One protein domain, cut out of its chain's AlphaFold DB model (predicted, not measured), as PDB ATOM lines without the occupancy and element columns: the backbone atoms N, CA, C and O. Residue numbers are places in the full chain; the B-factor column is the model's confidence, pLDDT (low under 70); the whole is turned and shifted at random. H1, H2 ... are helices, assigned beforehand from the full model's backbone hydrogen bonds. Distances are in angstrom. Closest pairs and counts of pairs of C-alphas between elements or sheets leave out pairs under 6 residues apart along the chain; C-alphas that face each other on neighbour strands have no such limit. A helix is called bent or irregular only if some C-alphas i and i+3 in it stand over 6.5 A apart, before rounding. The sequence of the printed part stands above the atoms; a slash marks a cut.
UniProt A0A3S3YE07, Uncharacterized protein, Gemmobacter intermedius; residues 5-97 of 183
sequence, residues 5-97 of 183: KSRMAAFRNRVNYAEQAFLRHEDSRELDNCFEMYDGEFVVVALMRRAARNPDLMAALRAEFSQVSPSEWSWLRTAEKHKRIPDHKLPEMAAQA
ATOM      1  N   LYS A   5     -15.809  64.977 -24.215       91.62
ATOM      2  CA  LYS A   5     -15.382  65.081 -25.616       91.62
ATOM      3  C   LYS A   5     -14.139  64.236 -25.918       91.62
ATOM      4  O   LYS A   5     -14.107  63.563 -26.948       91.62
ATOM      5  N   SER A   6     -13.129  64.249 -25.043       94.31
ATOM      6  CA  SER A   6     -11.911  63.455 -25.255       94.31
ATOM      7  C   SER A   6     -12.163  61.954 -25.115       94.31
ATOM      8  O   SER A   6     -11.627  61.190 -25.911       94.31
ATOM      9  N   ARG A   7     -13.025  61.523 -24.181       94.19
ATOM     10  CA  ARG A   7     -13.405  60.103 -24.042       94.19
ATOM     11  C   ARG A   7     -14.144  59.591 -25.275       94.19
ATOM     12  O   ARG A   7     -13.780  58.556 -25.822       94.19
ATOM     13  N   MET A   8     -15.106  60.362 -25.784       96.31
ATOM     14  CA  MET A   8     -15.832  60.013 -27.010       96.31
ATOM     15  C   MET A   8     -14.904  59.908 -28.230       96.31
ATOM     16  O   MET A   8     -15.125  59.077 -29.109       96.31
ATOM     17  N   ALA A   9     -13.876  60.759 -28.322       96.31
ATOM     18  CA  ALA A   9     -12.866  60.662 -29.377       96.31
ATOM     19  C   ALA A   9     -11.995  59.404 -29.211       96.31
ATOM     20  O   ALA A   9     -11.815  58.660 -30.173       96.31
ATOM     21  N   ALA A  10     -11.532  59.124 -27.990       96.06
ATOM     22  CA  ALA A  10     -10.753  57.927 -27.679       96.06
ATOM     23  C   ALA A  10     -11.527  56.630 -27.977       96.06
ATOM     24  O   ALA A  10     -10.959  55.702 -28.548       96.06
ATOM     25  N   PHE A  11     -12.828  56.584 -27.674       97.88
ATOM     26  CA  PHE A  11     -13.704  55.467 -28.037       97.88
ATOM     27  C   PHE A  11     -13.691  55.200 -29.545       97.88
ATOM     28  O   PHE A  11     -13.443  54.076 -29.976       97.88
ATOM     29  N   ARG A  12     -13.900  56.239 -30.366       97.81
ATOM     30  CA  ARG A  12     -13.896  56.089 -31.832       97.81
ATOM     31  C   ARG A  12     -12.557  55.566 -32.344       97.81
ATOM     32  O   ARG A  12     -12.545  54.705 -33.217       97.81
ATOM     33  N   ASN A  13     -11.452  56.057 -31.782       97.62
ATOM     34  CA  ASN A  13     -10.114  55.607 -32.156       97.62
ATOM     35  C   ASN A  13      -9.901  54.126 -31.824       97.62
ATOM     36  O   ASN A  13      -9.409  53.399 -32.678       97.62
ATOM     37  N   ARG A  14     -10.335  53.663 -30.642       97.81
ATOM     38  CA  ARG A  14     -10.261  52.242 -30.262       97.81
ATOM     39  C   ARG A  14     -11.111  51.354 -31.163       97.81
ATOM     40  O   ARG A  14     -10.622  50.335 -31.623       97.81
ATOM     41  N   VAL A  15     -12.343  51.757 -31.490       98.38
ATOM     42  CA  VAL A  15     -13.189  50.993 -32.430       98.38
ATOM     43  C   VAL A  15     -12.524  50.886 -33.805       98.38
ATOM     44  O   VAL A  15     -12.501  49.809 -34.391       98.38
ATOM     45  N   ASN A  16     -11.972  51.991 -34.318       98.38
ATOM     46  CA  ASN A  16     -11.279  51.991 -35.606       98.38
ATOM     47  C   ASN A  16     -10.016  51.123 -35.573       98.38
ATOM     48  O   ASN A  16      -9.776  50.380 -36.517       98.38
ATOM     49  N   TYR A  17      -9.227  51.209 -34.501       98.25
ATOM     50  CA  TYR A  17      -8.033  50.386 -34.336       98.25
ATOM     51  C   TYR A  17      -8.393  48.901 -34.267       98.25
ATOM     52  O   TYR A  17      -7.846  48.120 -35.036       98.25
ATOM     53  N   ALA A  18      -9.357  48.523 -33.422       98.12
ATOM     54  CA  ALA A  18      -9.771  47.135 -33.254       98.12
ATOM     55  C   ALA A  18     -10.291  46.521 -34.562       98.12
ATOM     56  O   ALA A  18      -9.930  45.399 -34.896       98.12
ATOM     57  N   GLU A  19     -11.080  47.263 -35.348       98.38
ATOM     58  CA  GLU A  19     -11.500  46.808 -36.680       98.38
ATOM     59  C   GLU A  19     -10.303  46.498 -37.586       98.38
ATOM     60  O   GLU A  19     -10.264  45.440 -38.208       98.38
ATOM     61  N   GLN A  20      -9.318  47.399 -37.650       98.31
ATOM     62  CA  GLN A  20      -8.123  47.185 -38.470       98.31
ATOM     63  C   GLN A  20      -7.251  46.041 -37.943       98.31
ATOM     64  O   GLN A  20      -6.679  45.304 -38.740       98.31
ATOM     65  N   ALA A  21      -7.158  45.873 -36.626       97.75
ATOM     66  CA  ALA A  21      -6.418  44.779 -36.008       97.75
ATOM     67  C   ALA A  21      -7.031  43.419 -36.374       97.75
ATOM     68  O   ALA A  21      -6.314  42.548 -36.860       97.75
ATOM     69  N   PHE A  22      -8.361  43.269 -36.280       97.38
ATOM     70  CA  PHE A  22      -9.035  42.034 -36.703       97.38
ATOM     71  C   PHE A  22      -8.830  41.733 -38.184       97.38
ATOM     72  O   PHE A  22      -8.504  40.604 -38.537       97.38
ATOM     73  N   LEU A  23      -8.972  42.734 -39.057       97.50
ATOM     74  CA  LEU A  23      -8.748  42.554 -40.497       97.50
ATOM     75  C   LEU A  23      -7.302  42.157 -40.834       97.50
ATOM     76  O   LEU A  23      -7.065  41.536 -41.866       97.50
ATOM     77  N   ARG A  24      -6.339  42.520 -39.981       97.00
ATOM     78  CA  ARG A  24      -4.921  42.164 -40.125       97.00
ATOM     79  C   ARG A  24      -4.528  40.902 -39.358       97.00
ATOM     80  O   ARG A  24      -3.373  40.500 -39.458       97.00
ATOM     81  N   HIS A  25      -5.463  40.280 -38.634       94.12
ATOM     82  CA  HIS A  25      -5.198  39.164 -37.722       94.12
ATOM     83  C   HIS A  25      -4.087  39.488 -36.709       94.12
ATOM     84  O   HIS A  25      -3.208  38.672 -36.437       94.12
ATOM     85  N   GLU A  26      -4.097  40.721 -36.200       93.38
ATOM     86  CA  GLU A  26      -3.163  41.179 -35.176       93.38
ATOM     87  C   GLU A  26      -3.638  40.728 -33.793       93.38
ATOM     88  O   GLU A  26      -4.762  41.032 -33.400       93.38
ATOM     89  N   ASP A  27      -2.748  40.076 -33.047       90.88
ATOM     90  CA  ASP A  27      -2.891  39.818 -31.614       90.88
ATOM     91  C   ASP A  27      -1.877  40.703 -30.875       90.88
ATOM     92  O   ASP A  27      -0.660  40.535 -31.011       90.88
ATOM     93  N   SER A  28      -2.368  41.740 -30.195       93.94
ATOM     94  CA  SER A  28      -1.528  42.766 -29.578       93.94
ATOM     95  C   SER A  28      -2.129  43.295 -28.286       93.94
ATOM     96  O   SER A  28      -3.346  43.343 -28.093       93.94
ATOM     97  N   ARG A  29      -1.261  43.812 -27.411       95.56
ATOM     98  CA  ARG A  29      -1.709  44.442 -26.169       95.56
ATOM     99  C   ARG A  29      -2.563  45.682 -26.440       95.56
ATOM    100  O   ARG A  29      -3.459  46.017 -25.670       95.56
ATOM    101  N   GLU A  30      -2.289  46.389 -27.527       95.19
ATOM    102  CA  GLU A  30      -3.086  47.515 -27.991       95.19
ATOM    103  C   GLU A  30      -4.506  47.092 -28.392       95.19
ATOM    104  O   GLU A  30      -5.452  47.848 -28.137       95.19
ATOM    105  N   LEU A  31      -4.673  45.895 -28.967       95.94
ATOM    106  CA  LEU A  31      -5.986  45.326 -29.252       95.94
ATOM    107  C   LEU A  31      -6.732  45.004 -27.953       95.94
ATOM    108  O   LEU A  31      -7.867  45.454 -27.800       95.94
ATOM    109  N   ASP A  32      -6.096  44.340 -26.987       94.56
ATOM    110  CA  ASP A  32      -6.710  44.070 -25.675       94.56
ATOM    111  C   ASP A  32      -7.175  45.359 -24.989       94.56
ATOM    112  O   ASP A  32      -8.318  45.487 -24.533       94.56
ATOM    113  N   ASN A  33      -6.313  46.381 -24.999       95.00
ATOM    114  CA  ASN A  33      -6.603  47.697 -24.431       95.00
ATOM    115  C   ASN A  33      -7.811  48.376 -25.104       95.00
ATOM    116  O   ASN A  33      -8.413  49.285 -24.524       95.00
ATOM    117  N   CYS A  34      -8.216  47.956 -26.310       96.62
ATOM    118  CA  CYS A  34      -9.453  48.446 -26.909       96.62
ATOM    119  C   CYS A  34     -10.692  48.025 -26.111       96.62
ATOM    120  O   CYS A  34     -11.681  48.756 -26.145       96.62
ATOM    121  N   PHE A  35     -10.640  46.929 -25.355       95.88
ATOM    122  CA  PHE A  35     -11.773  46.366 -24.616       95.88
ATOM    123  C   PHE A  35     -11.682  46.566 -23.096       95.88
ATOM    124  O   PHE A  35     -12.713  46.615 -22.426       95.88
ATOM    125  N   GLU A  36     -10.483  46.758 -22.547       92.31
ATOM    126  CA  GLU A  36     -10.239  46.828 -21.095       92.31
ATOM    127  C   GLU A  36     -10.500  48.205 -20.447       92.31
ATOM    128  O   GLU A  36     -10.183  48.433 -19.283       92.31
ATOM    129  N   MET A  37     -11.125  49.143 -21.163       88.31
ATOM    130  CA  MET A  37     -11.361  50.513 -20.680       88.31
ATOM    131  C   MET A  37     -12.745  50.700 -20.039       88.31
ATOM    132  O   MET A  37     -13.362  51.742 -20.234       88.31
ATOM    133  N   TYR A  38     -13.267  49.700 -19.320       89.12
ATOM    134  CA  TYR A  38     -14.603  49.686 -18.676       89.12
ATOM    135  C   TYR A  38     -15.824  49.844 -19.603       89.12
ATOM    136  O   TYR A  38     -16.962  49.728 -19.159       89.12
ATOM    137  N   ASP A  39     -15.606  50.074 -20.895       94.38
ATOM    138  CA  ASP A  39     -16.631  50.303 -21.913       94.38
ATOM    139  C   ASP A  39     -16.511  49.334 -23.100       94.38
ATOM    140  O   ASP A  39     -17.077  49.572 -24.172       94.38
ATOM    141  N   GLY A  40     -15.777  48.230 -22.914       95.00
ATOM    142  CA  GLY A  40     -15.514  47.227 -23.947       95.00
ATOM    143  C   GLY A  40     -16.782  46.658 -24.579       95.00
ATOM    144  O   GLY A  40     -16.795  46.388 -25.779       95.00
ATOM    145  N   GLU A  41     -17.888  46.568 -23.830       95.31
ATOM    146  CA  GLU A  41     -19.170  46.136 -24.397       95.31
ATOM    147  C   GLU A  41     -19.650  47.053 -25.533       95.31
ATOM    148  O   GLU A  41     -20.161  46.566 -26.539       95.31
ATOM    149  N   PHE A  42     -19.416  48.366 -25.450       97.81
ATOM    150  CA  PHE A  42     -19.803  49.305 -26.507       97.81
ATOM    151  C   PHE A  42     -18.869  49.236 -27.716       97.81
ATOM    152  O   PHE A  42     -19.314  49.466 -28.844       97.81
ATOM    153  N   VAL A  43     -17.596  48.881 -27.507       97.88
ATOM    154  CA  VAL A  43     -16.655  48.598 -28.603       97.88
ATOM    155  C   VAL A  43     -17.108  47.354 -29.361       97.88
ATOM    156  O   VAL A  43     -17.221  47.397 -30.585       97.88
ATOM    157  N   VAL A  44     -17.485  46.292 -28.643       97.31
ATOM    158  CA  VAL A  44     -18.070  45.076 -29.225       97.31
ATOM    159  C   VAL A  44     -19.331  45.395 -30.028       97.31
ATOM    160  O   VAL A  44     -19.442  44.982 -31.180       97.31
ATOM    161  N   VAL A  45     -20.268  46.176 -29.474       98.12
ATOM    162  CA  VAL A  45     -21.492  46.584 -30.192       98.12
ATOM    163  C   VAL A  45     -21.147  47.305 -31.496       98.12
ATOM    164  O   VAL A  45     -21.720  46.993 -32.542       98.12
ATOM    165  N   ALA A  46     -20.205  48.250 -31.454       98.31
ATOM    166  CA  ALA A  46     -19.792  48.994 -32.636       98.31
ATOM    167  C   ALA A  46     -19.170  48.074 -33.701       98.31
ATOM    168  O   ALA A  46     -19.551  48.160 -34.871       98.31
ATOM    169  N   LEU A  47     -18.272  47.166 -33.303       98.06
ATOM    170  CA  LEU A  47     -17.630  46.206 -34.204       98.06
ATOM    171  C   LEU A  47     -18.640  45.249 -34.833       98.06
ATOM    172  O   LEU A  47     -18.651  45.105 -36.051       98.06
ATOM    173  N   MET A  48     -19.548  44.666 -34.048       97.31
ATOM    174  CA  MET A  48     -20.559  43.743 -34.572       97.31
ATOM    175  C   MET A  48     -21.499  44.422 -35.576       97.31
ATOM    176  O   MET A  48     -21.862  43.826 -36.589       97.31
ATOM    177  N   ARG A  49     -21.856  45.694 -35.353       97.31
ATOM    178  CA  ARG A  49     -22.659  46.472 -36.313       97.31
ATOM    179  C   ARG A  49     -21.891  46.825 -37.583       97.31
ATOM    180  O   ARG A  49     -22.492  46.849 -38.656       97.31
ATOM    181  N   ARG A  50     -20.584  47.094 -37.486       97.88
ATOM    182  CA  ARG A  50     -19.720  47.267 -38.666       97.88
ATOM    183  C   ARG A  50     -19.593  45.957 -39.439       97.88
ATOM    184  O   ARG A  50     -19.821  45.960 -40.642       97.88
ATOM    185  N   ALA A  51     -19.357  44.844 -38.749       97.25
ATOM    186  CA  ALA A  51     -19.230  43.513 -39.336       97.25
ATOM    187  C   ALA A  51     -20.518  43.059 -40.040       97.25
ATOM    188  O   ALA A  51     -20.464  42.464 -41.109       97.25
ATOM    189  N   ALA A  52     -21.695  43.418 -39.515       95.62
ATOM    190  CA  ALA A  52     -22.970  43.165 -40.191       95.62
ATOM    191  C   ALA A  52     -23.079  43.836 -41.579       95.62
ATOM    192  O   ALA A  52     -23.901  43.428 -42.395       95.62
ATOM    193  N   ARG A  53     -22.259  44.860 -41.846       96.62
ATOM    194  CA  ARG A  53     -22.175  45.583 -43.124       96.62
ATOM    195  C   ARG A  53     -20.867  45.317 -43.882       96.62
ATOM    196  O   ARG A  53     -20.710  45.820 -44.989       96.62
ATOM    197  N   ASN A  54     -19.940  44.562 -43.293       97.38
ATOM    198  CA  ASN A  54     -18.611  44.275 -43.828       97.38
ATOM    199  C   ASN A  54     -18.321  42.765 -43.690       97.38
ATOM    200  O   ASN A  54     -17.916  42.319 -42.609       97.38
ATOM    201  N   PRO A  55     -18.535  41.975 -44.761       96.56
ATOM    202  CA  PRO A  55     -18.328  40.527 -44.742       96.56
ATOM    203  C   PRO A  55     -16.911  40.103 -44.349       96.56
ATOM    204  O   PRO A  55     -16.770  39.112 -43.636       96.56
ATOM    205  N   ASP A  56     -15.889  40.864 -44.746       97.69
ATOM    206  CA  ASP A  56     -14.488  40.546 -44.444       97.69
ATOM    207  C   ASP A  56     -14.216  40.677 -42.945       97.69
ATOM    208  O   ASP A  56     -13.633  39.786 -42.330       97.69
ATOM    209  N   LEU A  57     -14.738  41.737 -42.320       97.50
ATOM    210  CA  LEU A  57     -14.656  41.901 -40.869       97.50
ATOM    211  C   LEU A  57     -15.429  40.796 -40.135       97.50
ATOM    212  O   LEU A  57     -14.956  40.278 -39.128       97.50
ATOM    213  N   MET A  58     -16.607  40.401 -40.633       95.75
ATOM    214  CA  MET A  58     -17.361  39.284 -40.051       95.75
ATOM    215  C   MET A  58     -16.593  37.960 -40.159       95.75
ATOM    216  O   MET A  58     -16.613  37.166 -39.220       95.75
ATOM    217  N   ALA A  59     -15.922  37.714 -41.284       95.00
ATOM    218  CA  ALA A  59     -15.091  36.531 -41.473       95.00
ATOM    219  C   ALA A  59     -13.880  36.538 -40.529       95.00
ATOM    220  O   ALA A  59     -13.646  35.535 -39.857       95.00
ATOM    221  N   ALA A  60     -13.179  37.670 -40.414       95.88
ATOM    222  CA  ALA A  60     -12.052  37.833 -39.498       95.88
ATOM    223  C   ALA A  60     -12.458  37.582 -38.038       95.88
ATOM    224  O   ALA A  60     -11.837  36.779 -37.348       95.88
ATOM    225  N   LEU A  61     -13.568  38.179 -37.595       94.12
ATOM    226  CA  LEU A  61     -14.108  37.952 -36.256       94.12
ATOM    227  C   LEU A  61     -14.489  36.481 -36.027       94.12
ATOM    228  O   LEU A  61     -14.191  35.918 -34.982       94.12
ATOM    229  N   ARG A  62     -15.124  35.817 -36.998       91.50
ATOM    230  CA  ARG A  62     -15.447  34.384 -36.871       91.50
ATOM    231  C   ARG A  62     -14.207  33.501 -36.801       91.50
ATOM    232  O   ARG A  62     -14.253  32.486 -36.116       91.50
ATOM    233  N   ALA A  63     -13.144  33.853 -37.520       90.88
ATOM    234  CA  ALA A  63     -11.882  33.126 -37.463       90.88
ATOM    235  C   ALA A  63     -11.262  33.219 -36.060       90.88
ATOM    236  O   ALA A  63     -10.879  32.189 -35.502       90.88
ATOM    237  N   GLU A  64     -11.273  34.415 -35.466       88.94
ATOM    238  CA  GLU A  64     -10.803  34.651 -34.096       88.94
ATOM    239  C   GLU A  64     -11.557  33.788 -33.077       88.94
ATOM    240  O   GLU A  64     -10.974  33.108 -32.238       88.94
ATOM    241  N   PHE A  65     -12.884  33.741 -33.197       85.56
ATOM    242  CA  PHE A  65     -13.745  32.973 -32.298       85.56
ATOM    243  C   PHE A  65     -14.062  31.565 -32.821       85.56
ATOM    244  O   PHE A  65     -15.066  30.979 -32.424       85.56
ATOM    245  N   SER A  66     -13.224  30.999 -33.694       83.38
ATOM    246  CA  SER A  66     -13.505  29.728 -34.390       83.38
ATOM    247  C   SER A  66     -13.701  28.524 -33.461       83.38
ATOM    248  O   SER A  66     -14.349  27.550 -33.846       83.38
ATOM    249  N   GLN A  67     -13.188  28.593 -32.231       83.06
ATOM    250  CA  GLN A  67     -13.369  27.564 -31.201       83.06
ATOM    251  C   GLN A  67     -14.690  27.688 -30.423       83.06
ATOM    252  O   GLN A  67     -15.015  26.812 -29.624       83.06
ATOM    253  N   VAL A  68     -15.456  28.761 -30.636       80.25
ATOM    254  CA  VAL A  68     -16.700  29.054 -29.918       80.25
ATOM    255  C   VAL A  68     -17.876  28.878 -30.868       80.25
ATOM    256  O   VAL A  68     -17.888  29.418 -31.977       80.25
ATOM    257  N   SER A  69     -18.907  28.141 -30.448       73.25
ATOM    258  CA  SER A  69     -20.106  28.018 -31.280       73.25
ATOM    259  C   SER A  69     -20.790  29.388 -31.452       73.25
ATOM    260  O   SER A  69     -20.791  30.203 -30.524       73.25
ATOM    261  N   PRO A  70     -21.438  29.682 -32.597       68.44
ATOM    262  CA  PRO A  70     -22.112  30.968 -32.799       68.44
ATOM    263  C   PRO A  70     -23.166  31.303 -31.730       68.44
ATOM    264  O   PRO A  70     -23.348  32.469 -31.391       68.44
ATOM    265  N   SER A  71     -23.835  30.294 -31.160       69.50
ATOM    266  CA  SER A  71     -24.770  30.450 -30.033       69.50
ATOM    267  C   SER A  71     -24.086  30.881 -28.735       69.50
ATOM    268  O   SER A  71     -24.680  31.573 -27.904       69.50
ATOM    269  N   GLU A  72     -22.824  30.498 -28.558       71.50
ATOM    270  CA  GLU A  72     -22.015  30.811 -27.384       71.50
ATOM    271  C   GLU A  72     -21.231  32.109 -27.546       71.50
ATOM    272  O   GLU A  72     -20.817  32.685 -26.535       71.50
ATOM    273  N   TRP A  73     -21.155  32.649 -28.765       83.50
ATOM    274  CA  TRP A  73     -20.444  33.882 -29.059       83.50
ATOM    275  C   TRP A  73     -21.035  35.073 -28.292       83.50
ATOM    276  O   TRP A  73     -22.067  35.656 -28.644       83.50
ATOM    277  N   SER A  74     -20.362  35.444 -27.203       87.62
ATOM    278  CA  SER A  74     -20.812  36.487 -26.277       87.62
ATOM    279  C   SER A  74     -20.993  37.841 -26.959       87.62
ATOM    280  O   SER A  74     -21.869  38.604 -26.561       87.62
ATOM    281  N   TRP A  75     -20.249  38.113 -28.033       92.44
ATOM    282  CA  TRP A  75     -20.327  39.376 -28.761       92.44
ATOM    283  C   TRP A  75     -21.664  39.563 -29.480       92.44
ATOM    284  O   TRP A  75     -22.193  40.677 -29.488       92.44
ATOM    285  N   LEU A  76     -22.267  38.486 -30.000       90.06
ATOM    286  CA  LEU A  76     -23.618  38.538 -30.570       90.06
ATOM    287  C   LEU A  76     -24.657  38.878 -29.495       90.06
ATOM    288  O   LEU A  76     -25.507  39.741 -29.711       90.06
ATOM    289  N   ARG A  77     -24.554  38.263 -28.308       89.62
ATOM    290  CA  ARG A  77     -25.446  38.564 -27.175       89.62
ATOM    291  C   ARG A  77     -25.291  40.005 -26.694       89.62
ATOM    292  O   ARG A  77     -26.289  40.666 -26.427       89.62
ATOM    293  N   THR A  78     -24.061  40.512 -26.626       92.75
ATOM    294  CA  THR A  78     -23.780  41.907 -26.259       92.75
ATOM    295  C   THR A  78     -24.353  42.889 -27.284       92.75
ATOM    296  O   THR A  78     -24.988  43.873 -26.904       92.75
ATOM    297  N   ALA A  79     -24.198  42.608 -28.582       93.69
ATOM    298  CA  ALA A  79     -24.789  43.421 -29.643       93.69
ATOM    299  C   ALA A  79     -26.326  43.459 -29.552       93.69
ATOM    300  O   ALA A  79     -26.925  44.530 -29.670       93.69
ATOM    301  N   GLU A  80     -26.949  42.310 -29.280       92.06
ATOM    302  CA  GLU A  80     -28.399  42.177 -29.126       92.06
ATOM    303  C   GLU A  80     -28.922  42.898 -27.871       92.06
ATOM    304  O   GLU A  80     -29.890  43.659 -27.961       92.06
ATOM    305  N   LYS A  81     -28.243  42.748 -26.721       91.19
ATOM    306  CA  LYS A  81     -28.539  43.462 -25.460       91.19
ATOM    307  C   LYS A  81     -28.660  44.972 -25.689       91.19
ATOM    308  O   LYS A  81     -29.567  45.614 -25.165       91.19
ATOM    309  N   HIS A  82     -27.777  45.527 -26.518       92.94
ATOM    310  CA  HIS A  82     -27.673  46.966 -26.772       92.94
ATOM    311  C   HIS A  82     -28.288  47.412 -28.103       92.94
ATOM    312  O   HIS A  82     -28.071  48.547 -28.536       92.94
ATOM    313  N   LYS A  83     -29.096  46.575 -28.771       94.12
ATOM    314  CA  LYS A  83     -29.655  46.875 -30.107       94.12
ATOM    315  C   LYS A  83     -30.460  48.176 -30.190       94.12
ATOM    316  O   LYS A  83     -30.565  48.765 -31.259       94.12
ATOM    317  N   ARG A  84     -31.027  48.627 -29.066       94.50
ATOM    318  CA  ARG A  84     -31.847  49.848 -28.984       94.50
ATOM    319  C   ARG A  84     -31.025  51.138 -28.911       94.50
ATOM    320  O   ARG A  84     -31.591  52.205 -29.107       94.50
ATOM    321  N   ILE A  85     -29.720  51.063 -28.640       94.06
ATOM    322  CA  ILE A  85     -28.839  52.238 -28.574       94.06
ATOM    323  C   ILE A  85     -28.406  52.609 -29.998       94.06
ATOM    324  O   ILE A  85     -27.759  51.783 -30.639       94.06
ATOM    325  N   PRO A  86     -28.693  53.811 -30.523       96.69
ATOM    326  CA  PRO A  86     -28.242  54.214 -31.859       96.69
ATOM    327  C   PRO A  86     -26.711  54.338 -31.974       96.69
ATOM    328  O   PRO A  86     -26.051  54.727 -31.012       96.69
ATOM    329  N   ASP A  87     -26.143  54.102 -33.166       96.81
ATOM    330  CA  ASP A  87     -24.682  54.164 -33.409       96.81
ATOM    331  C   ASP A  87     -24.053  55.489 -32.945       96.81
ATOM    332  O   ASP A  87     -22.994  55.500 -32.320       96.81
ATOM    333  N   HIS A  88     -24.728  56.617 -33.187       95.88
ATOM    334  CA  HIS A  88     -24.229  57.942 -32.812       95.88
ATOM    335  C   HIS A  88     -24.193  58.183 -31.291       95.88
ATOM    336  O   HIS A  88     -23.478  59.080 -30.844       95.88
ATOM    337  N   LYS A  89     -24.929  57.385 -30.504       96.38
ATOM    338  CA  LYS A  89     -24.958  57.441 -29.034       96.38
ATOM    339  C   LYS A  89     -23.922  56.538 -28.371       96.38
ATOM    340  O   LYS A  89     -23.592  56.774 -27.215       96.38
ATOM    341  N   LEU A  90     -23.354  55.561 -29.083       96.75
ATOM    342  CA  LEU A  90     -22.364  54.641 -28.510       96.75
ATOM    343  C   LEU A  90     -21.160  55.352 -27.860       96.75
ATOM    344  O   LEU A  90     -20.822  54.976 -26.742       96.75
ATOM    345  N   PRO A  91     -20.548  56.401 -28.453       97.19
ATOM    346  CA  PRO A  91     -19.423  57.084 -27.808       97.19
ATOM    347  C   PRO A  91     -19.797  57.777 -26.493       97.19
ATOM    348  O   PRO A  91     -18.965  57.872 -25.597       97.19
ATOM    349  N   GLU A  92     -21.026  58.288 -26.389       93.12
ATOM    350  CA  GLU A  92     -21.541  58.934 -25.176       93.12
ATOM    351  C   GLU A  92     -21.787  57.891 -24.079       93.12
ATOM    352  O   GLU A  92     -21.293  58.053 -22.969       93.12
ATOM    353  N   MET A  93     -22.448  56.778 -24.419       91.19
ATOM    354  CA  MET A  93     -22.678  55.656 -23.498       91.19
ATOM    355  C   MET A  93     -21.367  55.044 -22.992       91.19
ATOM    356  O   MET A  93     -21.225  54.749 -21.811       91.19
ATOM    357  N   ALA A  94     -20.381  54.903 -23.876       94.19
ATOM    358  CA  ALA A  94     -19.063  54.395 -23.531       94.19
ATOM    359  C   ALA A  94     -18.320  55.328 -22.559       94.19
ATOM    360  O   ALA A  94     -17.777  54.892 -21.545       94.19
ATOM    361  N   ALA A  95     -18.350  56.636 -22.822       91.31
ATOM    362  CA  ALA A  95     -17.755  57.622 -21.926       91.31
ATOM    363  C   ALA A  95     -18.468  57.682 -20.563       91.31
ATOM    364  O   ALA A  95     -17.803  57.846 -19.543       91.31
ATOM    365  N   GLN A  96     -19.792  57.513 -20.543       87.12
ATOM    366  CA  GLN A  96     -20.585  57.400 -19.321       87.12
ATOM    367  C   GLN A  96     -20.159  56.182 -18.489       87.12
ATOM    368  O   GLN A  96     -19.832  56.335 -17.315       87.12
ATOM    369  N   ALA A  97     -20.070  55.006 -19.116       87.25
ATOM    370  CA  ALA A  97     -19.651  53.772 -18.453       87.25
ATOM    371  C   ALA A  97     -18.242  53.881 -17.850       87.25
ATOM    372  O   ALA A  97     -18.008  53.439 -16.728       87.25
TER     373      ALA A  97
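Overview. This is residues 5 to 97 of the 183 residues of an uncharacterized protein of Gemmobacter intermedius (UniProt A0A3S3YE07). H3 is the core helix of a rounded cluster of helices: the longest helix, H1, crosses it on one side, and H5 crosses it at a right angle on another. H6 runs side by side with H3, opposite ways, and is covered by the first half of H1, while H4 makes a corner with the end of H3 and packs across the end of H1; the short H2 lies next to residues 17 to 21 of H1. The printed part has 93 residues, with H1 to H6 in order along the chain and no named strand, an all-helix domain. It is compact, with a radius of gyration of the C-alphas of 12.6 A, and rounded, spanning 36 by 28 by 22 A.

Along the chain. H1, residues 5 to 23, measures 27.8 A from its first C-alpha, at (-15.382, 65.081, -25.616), to its last, at (-8.748, 42.554, -40.497). H2 holds residues 29 to 33. H3 takes residues 40 to 51 over 16.3 A, and H4 residues 55 to 64 over 14.3 A. H5 is residues 74 to 81. H6, residues 87 to 97, covers 15.8 A and ends with C-alpha 97 at (-19.651, 53.772, -18.453); it is irregular, but only just, with C-alphas 88 and 91 at 7.0 A.

Arrangement. H1 and H3 are the hub, touching four other helices each. H1 touches H3 with residues 11 to 19 alone, at a steep tilt of 53 degrees, the same way; their closest C-alphas, of Val 15 and Val 43, are 5.7 A apart. H1 touches H6 with residues 7 to 12 alone, closest at the C-alphas of Met 8 and Pro 91, 4.7 A; they run opposite ways at a steep tilt of 67 degrees, only just short of about perpendicular. H1 touches H4 with residues 19 to 23 alone, about perpendicular at 80 degrees, the C-alphas of Leu 23 and Ala 60 being closest at 5.8 A. H1 and H2 only just touch, with 3 pairs of C-alphas within 8 A, the closest those of Ala 18 and Leu 31 at 5.8 A. H3 touches H5 about perpendicular, at 90 degrees, with the C-alphas of Val 45 and Ala 79 closest at 4.6 A. H3 touches H6 at a shallow tilt of 15 degrees, opposite ways, with Phe 42 and Ala 94 closest, their C-alphas 5.9 A apart. H3 and H4 touch only at the corner, where the C-alphas of Ala 51 and Met 58 are closest at 4.7 A. H1 and H5 are apart, and so are H4 and H6. In H1, H2, H3, H4 and H5 every O i to N i+4 pair is within hydrogen-bond range; in H6 5 of 7 are.

Size, cuts and confidence. The two C-alphas farthest apart, of Lys 5 and Gln 67, are 38.0 A apart. The printed part has no cut and no long link. The mean pLDDT of the printed part is 93.3; residues 70 to 71 are under 70.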